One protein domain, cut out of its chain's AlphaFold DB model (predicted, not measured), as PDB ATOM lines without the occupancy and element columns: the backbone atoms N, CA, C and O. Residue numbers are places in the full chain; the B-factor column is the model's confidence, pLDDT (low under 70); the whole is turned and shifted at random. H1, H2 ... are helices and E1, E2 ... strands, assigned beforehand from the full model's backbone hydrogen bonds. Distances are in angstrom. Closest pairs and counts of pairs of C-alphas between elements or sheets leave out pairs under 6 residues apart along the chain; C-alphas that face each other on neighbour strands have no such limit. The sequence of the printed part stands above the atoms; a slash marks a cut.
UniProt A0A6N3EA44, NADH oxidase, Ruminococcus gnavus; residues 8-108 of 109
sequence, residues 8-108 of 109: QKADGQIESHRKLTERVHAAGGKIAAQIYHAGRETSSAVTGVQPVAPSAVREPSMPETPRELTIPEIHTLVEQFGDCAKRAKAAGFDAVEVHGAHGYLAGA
ATOM      1  N   GLN A   8     189.047 117.290 223.821       52.44
ATOM      2  CA  GLN A   8     190.175 117.855 224.582       52.44
ATOM      3  C   GLN A   8     189.893 118.007 226.090       52.44
ATOM      4  O   GLN A   8     190.760 117.710 226.909       52.44
ATOM      5  N   LYS A   9     188.678 118.427 226.482       70.00
ATOM      6  CA  LYS A   9     188.298 118.494 227.908       70.00
ATOM      7  C   LYS A   9     188.170 117.095 228.519       70.00
ATOM      8  O   LYS A   9     188.520 116.913 229.681       70.00
ATOM      9  N   ALA A  10     187.694 116.120 227.743       75.12
ATOM     10  CA  ALA A  10     187.563 114.735 228.190       75.12
ATOM     11  C   ALA A  10     188.926 114.051 228.391       75.12
ATOM     12  O   ALA A  10     189.111 113.335 229.373       75.12
ATOM     13  N   ASP A  11     189.897 114.300 227.510       84.88
ATOM     14  CA  ASP A  11     191.241 113.716 227.618       84.88
ATOM     15  C   ASP A  11     191.980 114.229 228.866       84.88
ATOM     16  O   ASP A  11     192.667 113.465 229.545       84.88
ATOM     17  N   GLY A  12     191.752 115.490 229.254       88.75
ATOM     18  CA  GLY A  12     192.296 116.070 230.488       88.75
ATOM     19  C   GLY A  12     191.855 115.358 231.776       88.75
ATOM     20  O   GLY A  12     192.500 115.508 232.814       88.75
ATOM     21  N   GLN A  13     190.792 114.548 231.734       89.31
ATOM     22  CA  GLN A  13     190.323 113.792 232.898       89.31
ATOM     23  C   GLN A  13     191.142 112.517 233.151       89.31
ATOM     24  O   GLN A  13     191.162 112.042 234.289       89.31
ATOM     25  N   ILE A  14     191.848 111.988 232.143       94.94
ATOM     26  CA  ILE A  14     192.518 110.679 232.206       94.94
ATOM     27  C   ILE A  14     193.525 110.619 233.357       94.94
ATOM     28  O   ILE A  14     193.454 109.706 234.173       94.94
ATOM     29  N   GLU A  15     194.417 111.605 233.475       95.75
ATOM     30  CA  GLU A  15     195.465 111.612 234.508       95.75
ATOM     31  C   GLU A  15     194.892 111.648 235.928       95.75
ATOM     32  O   GLU A  15     195.331 110.917 236.815       95.75
ATOM     33  N   SER A  16     193.874 112.483 236.152       95.38
ATOM     34  CA  SER A  16     193.211 112.562 237.458       95.38
ATOM     35  C   SER A  16     192.528 111.244 237.837       95.38
ATOM     36  O   SER A  16     192.608 110.823 238.989       95.38
ATOM     37  N   HIS A  17     191.909 110.566 236.867       96.88
ATOM     38  CA  HIS A  17     191.242 109.288 237.088       96.88
ATOM     39  C   HIS A  17     192.246 108.141 237.236       96.88
ATOM     40  O   HIS A  17     192.011 107.253 238.049       96.88
ATOM     41  N   ARG A  18     193.397 108.190 236.552       98.25
ATOM     42  CA  ARG A  18     194.475 107.212 236.745       98.25
ATOM     43  C   ARG A  18     194.978 107.207 238.185       98.25
ATOM     44  O   ARG A  18     195.080 106.155 238.799       98.25
ATOM     45  N   LYS A  19     195.169 108.388 238.781       98.38
ATOM     46  CA  LYS A  19     195.533 108.496 240.205       98.38
ATOM     47  C   LYS A  19     194.500 107.850 241.137       98.38
ATOM     48  O   LYS A  19     194.861 107.401 242.221       98.38
ATOM     49  N   LEU A  20     193.218 107.840 240.759       98.12
ATOM     50  CA  LEU A  20     192.160 107.185 241.531       98.12
ATOM     51  C   LEU A  20     192.232 105.661 241.385       98.12
ATOM     52  O   LEU A  20     192.232 104.960 242.396       98.12
ATOM     53  N   THR A  21     192.306 105.153 240.156       98.62
ATOM     54  CA  THR A  21     192.346 103.709 239.880       98.62
ATOM     55  C   THR A  21     193.598 103.067 240.479       98.62
ATOM     56  O   THR A  21     193.476 102.060 241.173       98.62
ATOM     57  N   GLU A  22     194.763 103.715 240.369       98.69
ATOM     58  CA  GLU A  22     196.017 103.288 241.010       98.69
ATOM     59  C   GLU A  22     195.874 103.127 242.530       98.69
ATOM     60  O   GLU A  22     196.345 102.142 243.095       98.69
ATOM     61  N   ARG A  23     195.188 104.058 243.210       98.69
ATOM     62  CA  ARG A  23     194.951 103.964 244.663       98.69
ATOM     63  C   ARG A  23     194.028 102.807 245.028       98.69
ATOM     64  O   ARG A  23     194.278 102.130 246.021       98.69
ATOM     65  N   VAL A  24     192.976 102.576 244.241       98.75
ATOM     66  CA  VAL A  24     192.064 101.442 244.455       98.75
ATOM     67  C   VAL A  24     192.802 100.120 244.254       98.75
ATOM     68  O   VAL A  24     192.683  99.218 245.082       98.75
ATOM     69  N   HIS A  25     193.610 100.019 243.199       98.81
ATOM     70  CA  HIS A  25     194.410  98.830 242.909       98.81
ATOM     71  C   HIS A  25     195.493  98.585 243.960       98.81
ATOM     72  O   HIS A  25     195.683  97.441 244.364       98.81
ATOM     73  N   ALA A  26     196.151  99.633 244.466       98.69
ATOM     74  CA  ALA A  26     197.121  99.523 245.559       98.69
ATOM     75  C   ALA A  26     196.492  98.983 246.858       98.69
ATOM     76  O   ALA A  26     197.171  98.329 247.646       98.69
ATOM     77  N   ALA A  27     195.192  99.208 247.060       98.69
ATOM     78  CA  ALA A  27     194.414  98.632 248.155       98.69
ATOM     79  C   ALA A  27     193.846  97.227 247.844       98.69
ATOM     80  O   ALA A  27     193.078  96.690 248.639       98.69
ATOM     81  N   GLY A  28     194.187  96.630 246.695       98.62
ATOM     82  CA  GLY A  28     193.698  95.315 246.259       98.62
ATOM     83  C   GLY A  28     192.280  95.315 245.674       98.62
ATOM     84  O   GLY A  28     191.711  94.248 245.450       98.62
ATOM     85  N   GLY A  29     191.695  96.492 245.435       98.56
ATOM     86  CA  GLY A  29     190.338  96.641 244.914       98.56
ATOM     87  C   GLY A  29     190.236  96.558 243.389       98.56
ATOM     88  O   GLY A  29     191.232  96.542 242.664       98.56
ATOM     89  N   LYS A  30     188.990  96.554 242.907       98.62
ATOM     90  CA  LYS A  30     188.608  96.673 241.494       98.62
ATOM     91  C   LYS A  30     187.600  97.798 241.329       98.62
ATOM     92  O   LYS A  30     186.805  98.043 242.235       98.62
ATOM     93  N   ILE A  31     187.637  98.487 240.191       98.50
ATOM     94  CA  ILE A  31     186.767  99.641 239.945       98.50
ATOM     95  C   ILE A  31     186.288  99.700 238.495       98.50
ATOM     96  O   ILE A  31     187.066  99.580 237.549       98.50
ATOM     97  N   ALA A  32     184.985  99.932 238.334       98.19
ATOM     98  CA  ALA A  32     184.348 100.170 237.049       98.19
ATOM     99  C   ALA A  32     184.039 101.661 236.862       98.19
ATOM    100  O   ALA A  32     183.655 102.353 237.807       98.19
ATOM    101  N   ALA A  33     184.175 102.158 235.635       97.69
ATOM    102  CA  ALA A  33     183.687 103.482 235.270       97.69
ATOM    103  C   ALA A  33     182.243 103.380 234.774       97.69
ATOM    104  O   ALA A  33     182.001 102.857 233.688       97.69
ATOM    105  N   GLN A  34     181.295 103.953 235.516       96.81
ATOM    106  CA  GLN A  34     179.954 104.182 234.984       96.81
ATOM    107  C   GLN A  34     180.002 105.357 233.990       96.81
ATOM    108  O   GLN A  34     180.428 106.468 234.340       96.81
ATOM    109  N   ILE A  35     179.645 105.102 232.731       95.94
ATOM    110  CA  ILE A  35     179.606 106.092 231.648       95.94
ATOM    111  C   ILE A  35     178.161 106.417 231.295       95.94
ATOM    112  O   ILE A  35     177.312 105.529 231.220       95.94
ATOM    113  N   TYR A  36     177.868 107.701 231.104       95.00
ATOM    114  CA  TYR A  36     176.497 108.166 230.920       95.00
ATOM    115  C   TYR A  36     176.421 109.431 230.065       95.00
ATOM    116  O   TYR A  36     177.402 110.168 229.911       95.00
ATOM    117  N   HIS A  37     175.215 109.680 229.556       95.62
ATOM    118  CA  HIS A  37     174.805 110.922 228.918       95.62
ATOM    119  C   HIS A  37     173.473 111.363 229.533       95.62
ATOM    120  O   HIS A  37     172.524 110.580 229.572       95.62
ATOM    121  N   ALA A  38     173.390 112.607 230.013       94.94
ATOM    122  CA  ALA A  38     172.242 113.062 230.801       94.94
ATOM    123  C   ALA A  38     170.925 113.098 230.000       94.94
ATOM    124  O   ALA A  38     169.846 112.913 230.551       94.94
ATOM    125  N   GLY A  39     171.000 113.281 228.682       95.69
ATOM    126  CA  GLY A  39     169.813 113.290 227.829       95.69
ATOM    127  C   GLY A  39     168.883 114.437 228.219       95.69
ATOM    128  O   GLY A  39     169.328 115.579 228.257       95.69
ATOM    129  N   ARG A  40     167.623 114.126 228.548       96.12
ATOM    130  CA  ARG A  40     166.626 115.102 229.027       96.12
ATOM    131  C   ARG A  40     166.780 115.507 230.500       96.12
ATOM    132  O   ARG A  40     166.197 116.506 230.895       96.12
ATOM    133  N   GLU A  41     167.584 114.792 231.286       96.06
ATOM    134  CA  GLU A  41     167.830 115.037 232.721       96.06
ATOM    135  C   GLU A  41     168.911 116.120 232.953       96.06
ATOM    136  O   GLU A  41     169.764 116.015 233.835       96.06
ATOM    137  N   THR A  42     168.960 117.146 232.097       94.88
ATOM    138  CA  THR A  42     169.896 118.280 232.198       94.88
ATOM    139  C   THR A  42     169.285 119.546 231.596       94.88
ATOM    140  O   THR A  42     168.202 119.511 231.019       94.88
ATOM    141  N   SER A  43     169.969 120.681 231.722       95.75
ATOM    142  CA  SER A  43     169.581 121.947 231.097       95.75
ATOM    143  C   SER A  43     170.757 122.609 230.385       95.75
ATOM    144  O   SER A  43     171.923 122.342 230.701       95.75
ATOM    145  N   SER A  44     170.450 123.519 229.462       95.19
ATOM    146  CA  SER A  44     171.442 124.361 228.794       95.19
ATOM    147  C   SER A  44     172.220 125.248 229.768       95.19
ATOM    148  O   SER A  44     173.387 125.542 229.522       95.19
ATOM    149  N   ALA A  45     171.642 125.590 230.924       94.94
ATOM    150  CA  ALA A  45     172.351 126.292 231.994       94.94
ATOM    151  C   ALA A  45     173.521 125.476 232.586       94.94
ATOM    152  O   ALA A  45     174.482 126.060 233.082       94.94
ATOM    153  N   VAL A  46     173.459 124.139 232.527       92.25
ATOM    154  CA  VAL A  46     174.506 123.235 233.037       92.25
ATOM    155  C   VAL A  46     175.498 122.852 231.940       92.25
ATOM    156  O   VAL A  46     176.706 122.842 232.166       92.25
ATOM    157  N   THR A  47     175.003 122.510 230.748       90.69
ATOM    158  CA  THR A  47     175.826 121.934 229.667       90.69
ATOM    159  C   THR A  47     176.239 122.948 228.602       90.69
ATOM    160  O   THR A  47     177.106 122.646 227.780       90.69
ATOM    161  N   GLY A  48     175.627 124.134 228.589       92.62
ATOM    162  CA  GLY A  48     175.795 125.155 227.553       92.62
ATOM    163  C   GLY A  48     175.079 124.842 226.236       92.62
ATOM    164  O   GLY A  48     175.228 125.597 225.279       92.62
ATOM    165  N   VAL A  49     174.330 123.738 226.153       92.50
ATOM    166  CA  VAL A  49     173.620 123.302 224.940       92.50
ATOM    167  C   VAL A  49     172.227 122.788 225.281       92.50
ATOM    168  O   VAL A  49     172.017 122.253 226.369       92.50
ATOM    169  N   GLN A  50     171.282 122.912 224.347       95.62
ATOM    170  CA  GLN A  50     169.944 122.353 224.534       95.62
ATOM    171  C   GLN A  50     170.029 120.827 224.776       95.62
ATOM    172  O   GLN A  50     170.733 120.142 224.025       95.62
ATOM    173  N   PRO A  51     169.329 120.286 225.791       96.81
ATOM    174  CA  PRO A  51     169.225 118.850 226.033       96.81
ATOM    175  C   PRO A  51     168.715 118.085 224.809       96.81
ATOM    176  O   PRO A  51     167.959 118.620 223.997       96.81
ATOM    177  N   VAL A  52     169.089 116.811 224.704       97.56
ATOM    178  CA  VAL A  52     168.683 115.923 223.604       97.56
ATOM    179  C   VAL A  52     168.088 114.625 224.138       97.56
ATOM    180  O   VAL A  52     168.491 114.152 225.200       97.56
ATOM    181  N   ALA A  53     167.134 114.045 223.415       97.88
ATOM    182  CA  ALA A  53     166.464 112.797 223.784       97.88
ATOM    183  C   ALA A  53     165.904 112.072 222.542       97.88
ATOM    184  O   ALA A  53     165.875 112.666 221.464       97.88
ATOM    185  N   PRO A  54     165.430 110.816 222.662       97.94
ATOM    186  CA  PRO A  54     164.811 110.087 221.546       97.94
ATOM    187  C   PRO A  54     163.502 110.709 221.047       97.94
ATOM    188  O   PRO A  54     163.061 110.430 219.942       97.94
ATOM    189  N   SER A  55     162.867 111.561 221.854       98.06
ATOM    190  CA  SER A  55     161.688 112.346 221.483       98.06
ATOM    191  C   SER A  55     161.670 113.661 222.261       98.06
ATOM    192  O   SER A  55     162.274 113.763 223.331       98.06
ATOM    193  N   ALA A  56     160.942 114.663 221.762       97.88
ATOM    194  CA  ALA A  56     160.791 115.974 222.403       97.88
ATOM    195  C   ALA A  56     159.834 115.950 223.620       97.88
ATOM    196  O   ALA A  56     158.892 116.737 223.713       97.88
ATOM    197  N   VAL A  57     160.061 115.027 224.559       97.44
ATOM    198  CA  VAL A  57     159.267 114.861 225.783       97.44
ATOM    199  C   VAL A  57     160.044 115.417 226.972       97.44
ATOM    200  O   VAL A  57     161.092 114.897 227.357       97.44
ATOM    201  N   ARG A  58     159.519 116.490 227.568       95.88
ATOM    202  CA  ARG A  58     160.112 117.145 228.738       95.88
ATOM    203  C   ARG A  58     159.990 116.264 229.981       95.88
ATOM    204  O   ARG A  58     158.914 115.749 230.273       95.88
ATOM    205  N   GLU A  59     161.072 116.156 230.747       95.88
ATOM    206  CA  GLU A  59     161.001 115.641 232.115       95.88
ATOM    207  C   GLU A  59     160.371 116.707 233.033       95.88
ATOM    208  O   GLU A  59     160.856 117.843 233.037       95.88
ATOM    209  N   PRO A  60     159.297 116.407 233.797       95.50
ATOM    210  CA  PRO A  60     158.567 117.410 234.577       95.50
ATOM    211  C   PRO A  60     159.427 118.263 235.516       95.50
ATOM    212  O   PRO A  60     159.144 119.456 235.675       95.50
ATOM    213  N   SER A  61     160.474 117.672 236.097       94.06
ATOM    214  CA  SER A  61     161.403 118.331 237.022       94.06
ATOM    215  C   SER A  61     162.445 119.225 236.331       94.06
ATOM    216  O   SER A  61     163.049 120.073 236.986       94.06
ATOM    217  N   MET A  62     162.636 119.093 235.014       96.25
ATOM    218  CA  MET A  62     163.683 119.789 234.262       96.25
ATOM    219  C   MET A  62     163.152 121.051 233.580       96.25
ATOM    220  O   MET A  62     162.040 121.045 233.066       96.25
ATOM    221  N   PRO A  63     163.899 122.162 233.515       95.44
ATOM    222  CA  PRO A  63     163.365 123.438 233.032       95.44
ATOM    223  C   PRO A  63     163.145 123.487 231.511       95.44
ATOM    224  O   PRO A  63     162.444 124.371 231.027       95.44
ATOM    225  N   GLU A  64     163.718 122.552 230.752       97.19
ATOM    226  CA  GLU A  64     163.788 122.609 229.291       97.19
ATOM    227  C   GLU A  64     163.172 121.365 228.642       97.19
ATOM    228  O   GLU A  64     163.284 120.253 229.155       97.19
ATOM    229  N   THR A  65     162.534 121.555 227.484       98.06
ATOM    230  CA  THR A  65     162.124 120.440 226.617       98.06
ATOM    231  C   THR A  65     163.323 120.031 225.757       98.06
ATOM    232  O   THR A  65     163.901 120.903 225.092       98.06
ATOM    233  N   PRO A  66     163.722 118.745 225.753       97.94
ATOM    234  CA  PRO A  66     164.834 118.289 224.934       97.94
ATOM    235  C   PRO A  66     164.475 118.366 223.449       97.94
ATOM    236  O   PRO A  66     163.309 118.266 223.062       97.94
ATOM    237  N   ARG A  67     165.492 118.491 222.601       98.12
ATOM    238  CA  ARG A  67     165.350 118.291 221.162       98.12
ATOM    239  C   ARG A  67     165.401 116.798 220.836       98.12
ATOM    240  O   ARG A  67     166.208 116.061 221.402       98.12
ATOM    241  N   GLU A  68     164.575 116.375 219.890       98.56
ATOM    242  CA  GLU A  68     164.635 115.025 219.333       98.56
ATOM    243  C   GLU A  68     165.953 114.791 218.577       98.56
ATOM    244  O   GLU A  68     166.411 115.635 217.795       98.56
ATOM    245  N   LEU A  69     166.579 113.647 218.847       98.31
ATOM    246  CA  LEU A  69     167.784 113.199 218.167       98.31
ATOM    247  C   LEU A  69     167.478 112.738 216.744       98.31
ATOM    248  O   LEU A  69     166.558 111.962 216.501       98.31
ATOM    249  N   THR A  70     168.328 113.138 215.807       98.25
ATOM    250  CA  THR A  70     168.349 112.565 214.459       98.25
ATOM    251  C   THR A  70     169.162 111.264 214.431       98.25
ATOM    252  O   THR A  70     170.075 111.065 215.233       98.25
ATOM    253  N   ILE A  71     168.894 110.381 213.462       98.00
ATOM    254  CA  ILE A  71     169.652 109.124 213.284       98.00
ATOM    255  C   ILE A  71     171.179 109.353 213.185       98.00
ATOM    256  O   ILE A  71     171.925 108.652 213.873       98.00
ATOM    257  N   PRO A  72     171.693 110.338 212.416       98.12
ATOM    258  CA  PRO A  72     173.130 110.627 212.390       98.12
ATOM    259  C   PRO A  72     173.710 111.030 213.757       98.12
ATOM    260  O   PRO A  72     174.833 110.650 214.099       98.12
ATOM    261  N   GLU A  73     172.947 111.764 214.570       96.75
ATOM    262  CA  GLU A  73     173.368 112.144 215.924       96.75
ATOM    263  C   GLU A  73     173.420 110.935 216.859       96.75
ATOM    264  O   GLU A  73     174.329 110.844 217.682       96.75
ATOM    265  N   ILE A  74     172.510 109.969 216.698       96.94
ATOM    266  CA  ILE A  74     172.555 108.702 217.440       96.94
ATOM    267  C   ILE A  74     173.857 107.953 217.132       96.94
ATOM    268  O   ILE A  74     174.545 107.522 218.056       96.94
ATOM    269  N   HIS A  75     174.252 107.846 215.860       97.06
ATOM    270  CA  HIS A  75     175.530 107.217 215.502       97.06
ATOM    271  C   HIS A  75     176.729 107.961 216.101       97.06
ATOM    272  O   HIS A  75     177.634 107.331 216.648       97.06
ATOM    273  N   THR A  76     176.694 109.295 216.092       95.88
ATOM    274  CA  THR A  76     177.723 110.122 216.740       95.88
ATOM    275  C   THR A  76     177.803 109.840 218.243       95.88
ATOM    276  O   THR A  76     178.893 109.704 218.796       95.88
ATOM    277  N   LEU A  77     176.660 109.705 218.921       95.50
ATOM    278  CA  LEU A  77     176.610 109.373 220.343       95.50
ATOM    279  C   LEU A  77     177.211 107.992 220.620       95.50
ATOM    280  O   LEU A  77     178.003 107.859 221.550       95.50
ATOM    281  N   VAL A  78     176.911 106.980 219.800       96.19
ATOM    282  CA  VAL A  78     177.513 105.639 219.928       96.19
ATOM    283  C   VAL A  78     179.043 105.714 219.865       96.19
ATOM    284  O   VAL A  78     179.728 105.135 220.714       96.19
ATOM    285  N   GLU A  79     179.597 106.479 218.922       96.38
ATOM    286  CA  GLU A  79     181.045 106.705 218.840       96.38
ATOM    287  C   GLU A  79     181.592 107.412 220.086       96.38
ATOM    288  O   GLU A  79     182.653 107.047 220.595       96.38
ATOM    289  N   GLN A  80     180.860 108.388 220.626       95.12
ATOM    290  CA  GLN A  80     181.244 109.098 221.845       95.12
ATOM    291  C   GLN A  80     181.231 108.196 223.090       95.12
ATOM    292  O   GLN A  80     182.144 108.304 223.916       95.12
ATOM    293  N   PHE A  81     180.265 107.278 223.217       95.94
ATOM    294  CA  PHE A  81     180.281 106.223 224.242       95.94
ATOM    295  C   PHE A  81     181.534 105.348 224.096       95.94
ATOM    296  O   PHE A  81     182.246 105.117 225.077       95.94
ATOM    297  N   GLY A  82     181.862 104.931 222.867       96.12
ATOM    298  CA  GLY A  82     183.070 104.157 222.572       96.12
ATOM    299  C   GLY A  82     184.360 104.902 222.928       96.12
ATOM    300  O   GLY A  82     185.253 104.345 223.568       96.12
ATOM    301  N   ASP A  83     184.458 106.183 222.580       95.44
ATOM    302  CA  ASP A  83     185.600 107.023 222.937       95.44
ATOM    303  C   ASP A  83     185.695 107.242 224.459       95.44
ATOM    304  O   ASP A  83     186.797 107.262 225.010       95.44
ATOM    305  N   CYS A  84     184.574 107.369 225.178       95.56
ATOM    306  CA  CYS A  84     184.564 107.429 226.643       95.56
ATOM    307  C   CYS A  84     185.091 106.127 227.268       95.56
ATOM    308  O   CYS A  84     185.954 106.173 228.147       95.56
ATOM    309  N   ALA A  85     184.673 104.968 226.752       96.62
ATOM    310  CA  ALA A  85     185.174 103.670 227.201       96.62
ATOM    311  C   ALA A  85     186.688 103.507 226.960       96.62
ATOM    312  O   ALA A  85     187.409 103.032 227.840       96.62
ATOM    313  N   LYS A  86     187.211 103.969 225.810       96.69
ATOM    314  CA  LYS A  86     188.664 103.986 225.540       96.69
ATOM    315  C   LYS A  86     189.424 104.822 226.572       96.69
ATOM    316  O   LYS A  86     190.476 104.397 227.046       96.69
ATOM    317  N   ARG A  87     188.890 105.989 226.949       96.62
ATOM    318  CA  ARG A  87     189.502 106.843 227.980       96.62
ATOM    319  C   ARG A  87     189.442 106.210 229.364       96.62
ATOM    320  O   ARG A  87     190.436 106.267 230.079       96.62
ATOM    321  N   ALA A  88     188.331 105.565 229.724       97.06
ATOM    322  CA  ALA A  88     188.227 104.812 230.973       97.06
ATOM    323  C   ALA A  88     189.300 103.710 231.043       97.06
ATOM    324  O   ALA A  88     190.010 103.597 232.041       97.06
ATOM    325  N   LYS A  89     189.514 102.976 229.946       97.75
ATOM    326  CA  LYS A  89     190.615 102.009 229.847       97.75
ATOM    327  C   LYS A  89     191.988 102.674 230.008       97.75
ATOM    328  O   LYS A  89     192.812 102.183 230.770       97.75
ATOM    329  N   ALA A  90     192.238 103.801 229.336       97.06
ATOM    330  CA  ALA A  90     193.500 104.548 229.455       97.06
ATOM    331  C   ALA A  90     193.748 105.121 230.868       97.06
ATOM    332  O   ALA A  90     194.894 105.333 231.270       97.06
ATOM    333  N   ALA A  91     192.676 105.363 231.624       97.75
ATOM    334  CA  ALA A  91     192.711 105.767 233.025       97.75
ATOM    335  C   ALA A  91     192.808 104.577 233.998       97.75
ATOM    336  O   ALA A  91     192.794 104.792 235.203       97.75
ATOM    337  N   GLY A  92     192.906 103.334 233.519       98.19
ATOM    338  CA  GLY A  92     193.134 102.157 234.361       98.19
ATOM    339  C   GLY A  92     191.888 101.574 235.032       98.19
ATOM    340  O   GLY A  92     192.030 100.816 235.982       98.19
ATOM    341  N   PHE A  93     190.672 101.899 234.584       98.62
ATOM    342  CA  PHE A  93     189.478 101.202 235.076       98.62
ATOM    343  C   PHE A  93     189.464  99.738 234.611       98.62
ATOM    344  O   PHE A  93     189.844  99.440 233.477       98.62
ATOM    345  N   ASP A  94     188.985  98.831 235.465       98.69
ATOM    346  CA  ASP A  94     188.914  97.392 235.170       98.69
ATOM    347  C   ASP A  94     187.715  97.036 234.280       98.69
ATOM    348  O   ASP A  94     187.733  96.038 233.561       98.69
ATOM    349  N   ALA A  95     186.662  97.849 234.342       98.38
ATOM    350  CA  ALA A  95     185.435  97.659 233.588       98.38
ATOM    351  C   ALA A  95     184.755  98.998 233.279       98.38
ATOM    352  O   ALA A  95     185.078 100.047 233.846       98.38
ATOM    353  N   VAL A  96     183.779  98.940 232.381       98.00
ATOM    354  CA  VAL A  96     182.872 100.044 232.073       98.00
ATOM    355  C   VAL A  96     181.447  99.553 232.266       98.00
ATOM    356  O   VAL A  96     181.096  98.473 231.799       98.00
ATOM    357  N   GLU A  97     180.634 100.369 232.920       98.00
ATOM    358  CA  GLU A  97     179.192 100.174 233.025       98.00
ATOM    359  C   GLU A  97     178.490 101.251 232.192       98.00
ATOM    360  O   GLU A  97     178.742 102.443 232.373       98.00
ATOM    361  N   VAL A  98     177.615 100.849 231.269       96.12
ATOM    362  CA  VAL A  98     176.779 101.790 230.512       96.12
ATOM    363  C   VAL A  98     175.545 102.114 231.344       96.12
ATOM    364  O   VAL A  98     174.757 101.224 231.660       96.12
ATOM    365  N   HIS A  99     175.362 103.387 231.694       96.50
ATOM    366  CA  HIS A  99     174.258 103.777 232.560       96.50
ATOM    367  C   HIS A  99     172.923 103.849 231.807       96.50
ATOM    368  O   HIS A  99     172.642 104.826 231.113       96.50
ATOM    369  N   GLY A 100     172.095 102.815 231.967       96.12
ATOM    370  CA  GLY A 100     170.758 102.698 231.370       96.12
ATOM    371  C   GLY A 100     169.598 102.892 232.353       96.12
ATOM    372  O   GLY A 100     168.559 102.271 232.175       96.12
ATOM    373  N   ALA A 101     169.773 103.684 233.415       94.25
ATOM    374  CA  ALA A 101     168.755 103.890 234.452       94.25
ATOM    375  C   ALA A 101     168.500 105.384 234.733       94.25
ATOM    376  O   ALA A 101     169.114 106.256 234.121       94.25
ATOM    377  N   HIS A 102     167.576 105.669 235.658       94.00
ATOM    378  CA  HIS A 102     167.248 107.015 236.163       94.00
ATOM    379  C   HIS A 102     166.792 108.038 235.103       94.00
ATOM    380  O   HIS A 102     166.965 109.234 235.297       94.00
ATOM    381  N   GLY A 103     166.227 107.586 233.978       91.94
ATOM    382  CA  GLY A 103     165.709 108.479 232.929       91.94
ATOM    383  C   GLY A 103     166.776 109.127 232.037       91.94
ATOM    384  O   GLY A 103     166.429 109.868 231.115       91.94
ATOM    385  N   TYR A 104     168.060 108.822 232.262       94.88
ATOM    386  CA  TYR A 104     169.162 109.268 231.412       94.88
ATOM    387  C   TYR A 104     169.083 108.676 230.004       94.88
ATOM    388  O   TYR A 104     168.344 107.728 229.745       94.88
ATOM    389  N   LEU A 105     169.880 109.225 229.082       96.12
ATOM    390  CA  LEU A 105     169.672 109.060 227.644       96.12
ATOM    391  C   LEU A 105     169.489 107.602 227.197       96.12
ATOM    392  O   LEU A 105     168.546 107.315 226.471       96.12
ATOM    393  N   ALA A 106     170.368 106.689 227.622       94.44
ATOM    394  CA  ALA A 106     170.305 105.291 227.193       94.44
ATOM    395  C   ALA A 106     169.051 104.561 227.707       94.44
ATOM    396  O   ALA A 106     168.550 103.678 227.024       94.44
ATOM    397  N   GLY A 107     168.538 104.940 228.881       94.69
ATOM    398  CA  GLY A 107     167.305 104.387 229.446       94.69
ATOM    399  C   GLY A 107     166.028 105.080 228.960       94.69
ATOM    400  O   GLY A 107     164.948 104.720 229.414       94.69
ATOM    401  N   ALA A 108     166.142 106.089 228.091       93.69
ATOM    402  CA  ALA A 108     165.015 106.859 227.565       93.69
ATOM    403  C   ALA A 108     164.597 106.449 226.138       93.69
ATOM    404  O   ALA A 108     163.681 107.070 225.595       93.69
TER     405      ALA A 108
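AT A GLANCE: This is residues 8 to 108 of the 109 residues of the protein "NADH oxidase" of Ruminococcus gnavus (UniProt A0A6N3EA44). A long helix, H4, runs along a short ribbon of two parallel strands, E1 and E2, and packs on it with residues 81 to 89; H2 lies at one end of this elongated body, and a long loop, residues 48 to 70, fills the other end with the short helices H3 and H5. The printed part has 101 residues, with five named helices and two named strands in the order H1, H2, E1, H3, H4, E2, H5. The sheet has the order E1, E2, and its strands are parallel; the class is mostly helix. The whole is only just loose, close to compact, with a radius of gyration of the C-alphas of 15.6 A, and it spans 46 by 28 by 22 A.

IN THESE COORDINATES: E1 is residues 32 to 35, beginning at C-alpha 32 at (184.348, 100.170, 237.049). E2 is residues 95 to 98. H4, residues 71 to 90, is the longest helix, 29.2 A from C-alpha 71 at (169.652, 109.124, 213.284) to C-alpha 90 at (193.500, 104.548, 229.455). H2, residues 13 to 26, is 20.3 A long. H1 is residues 8 to 11, H3 residues 44 to 47 and H5 residues 105 to 108.

HOW THE PARTS SIT: E1 and E2 are parallel neighbours, with 28 degrees between their directions. N 35 and O 97 are within hydrogen-bond range at 2.8 A, and N 97 and O 33 at 2.9 A. E1, H3, H4 and E2 form a strand-helix-strand unit, two parallel neighbour strands with helices between them along the chain, and its crossover is right-handed. The closest C-alphas of E1 and H4 are those of Ala 33 and Ala 88, 6.4 A apart. Those of E2 and H4 are Val 96 and Ala 85, 6.5 A apart. H2 touches H4 with residues 14 to 18 alone, closest at the C-alphas of Ile 14 and Arg 87, 6.5 A apart. They run the same way at a steep tilt of 46 degrees. H1 is close to H4 but not clearly touching, with the C-alphas of Asp 11 and Arg 87 7.1 A apart. H1 and H2 meet only through their link. H3 and H5 touch no helix. Every O i to N i+4 pair is within hydrogen-bond range in H4, and 8 of 10 in H2; H1, H3 and H5 are too short for such a pair.

THE WHOLE: The C-alphas farthest apart are those of Ala 26 and Ala 56, at 46.1 A. The printed part has no cut. The link from H3 to H4 is long, 23 residues; within it, residues 52 to 53 pair with residues 67 to 68, parallel. The mean pLDDT of the printed part is 95.4, and residue 8 is under 70.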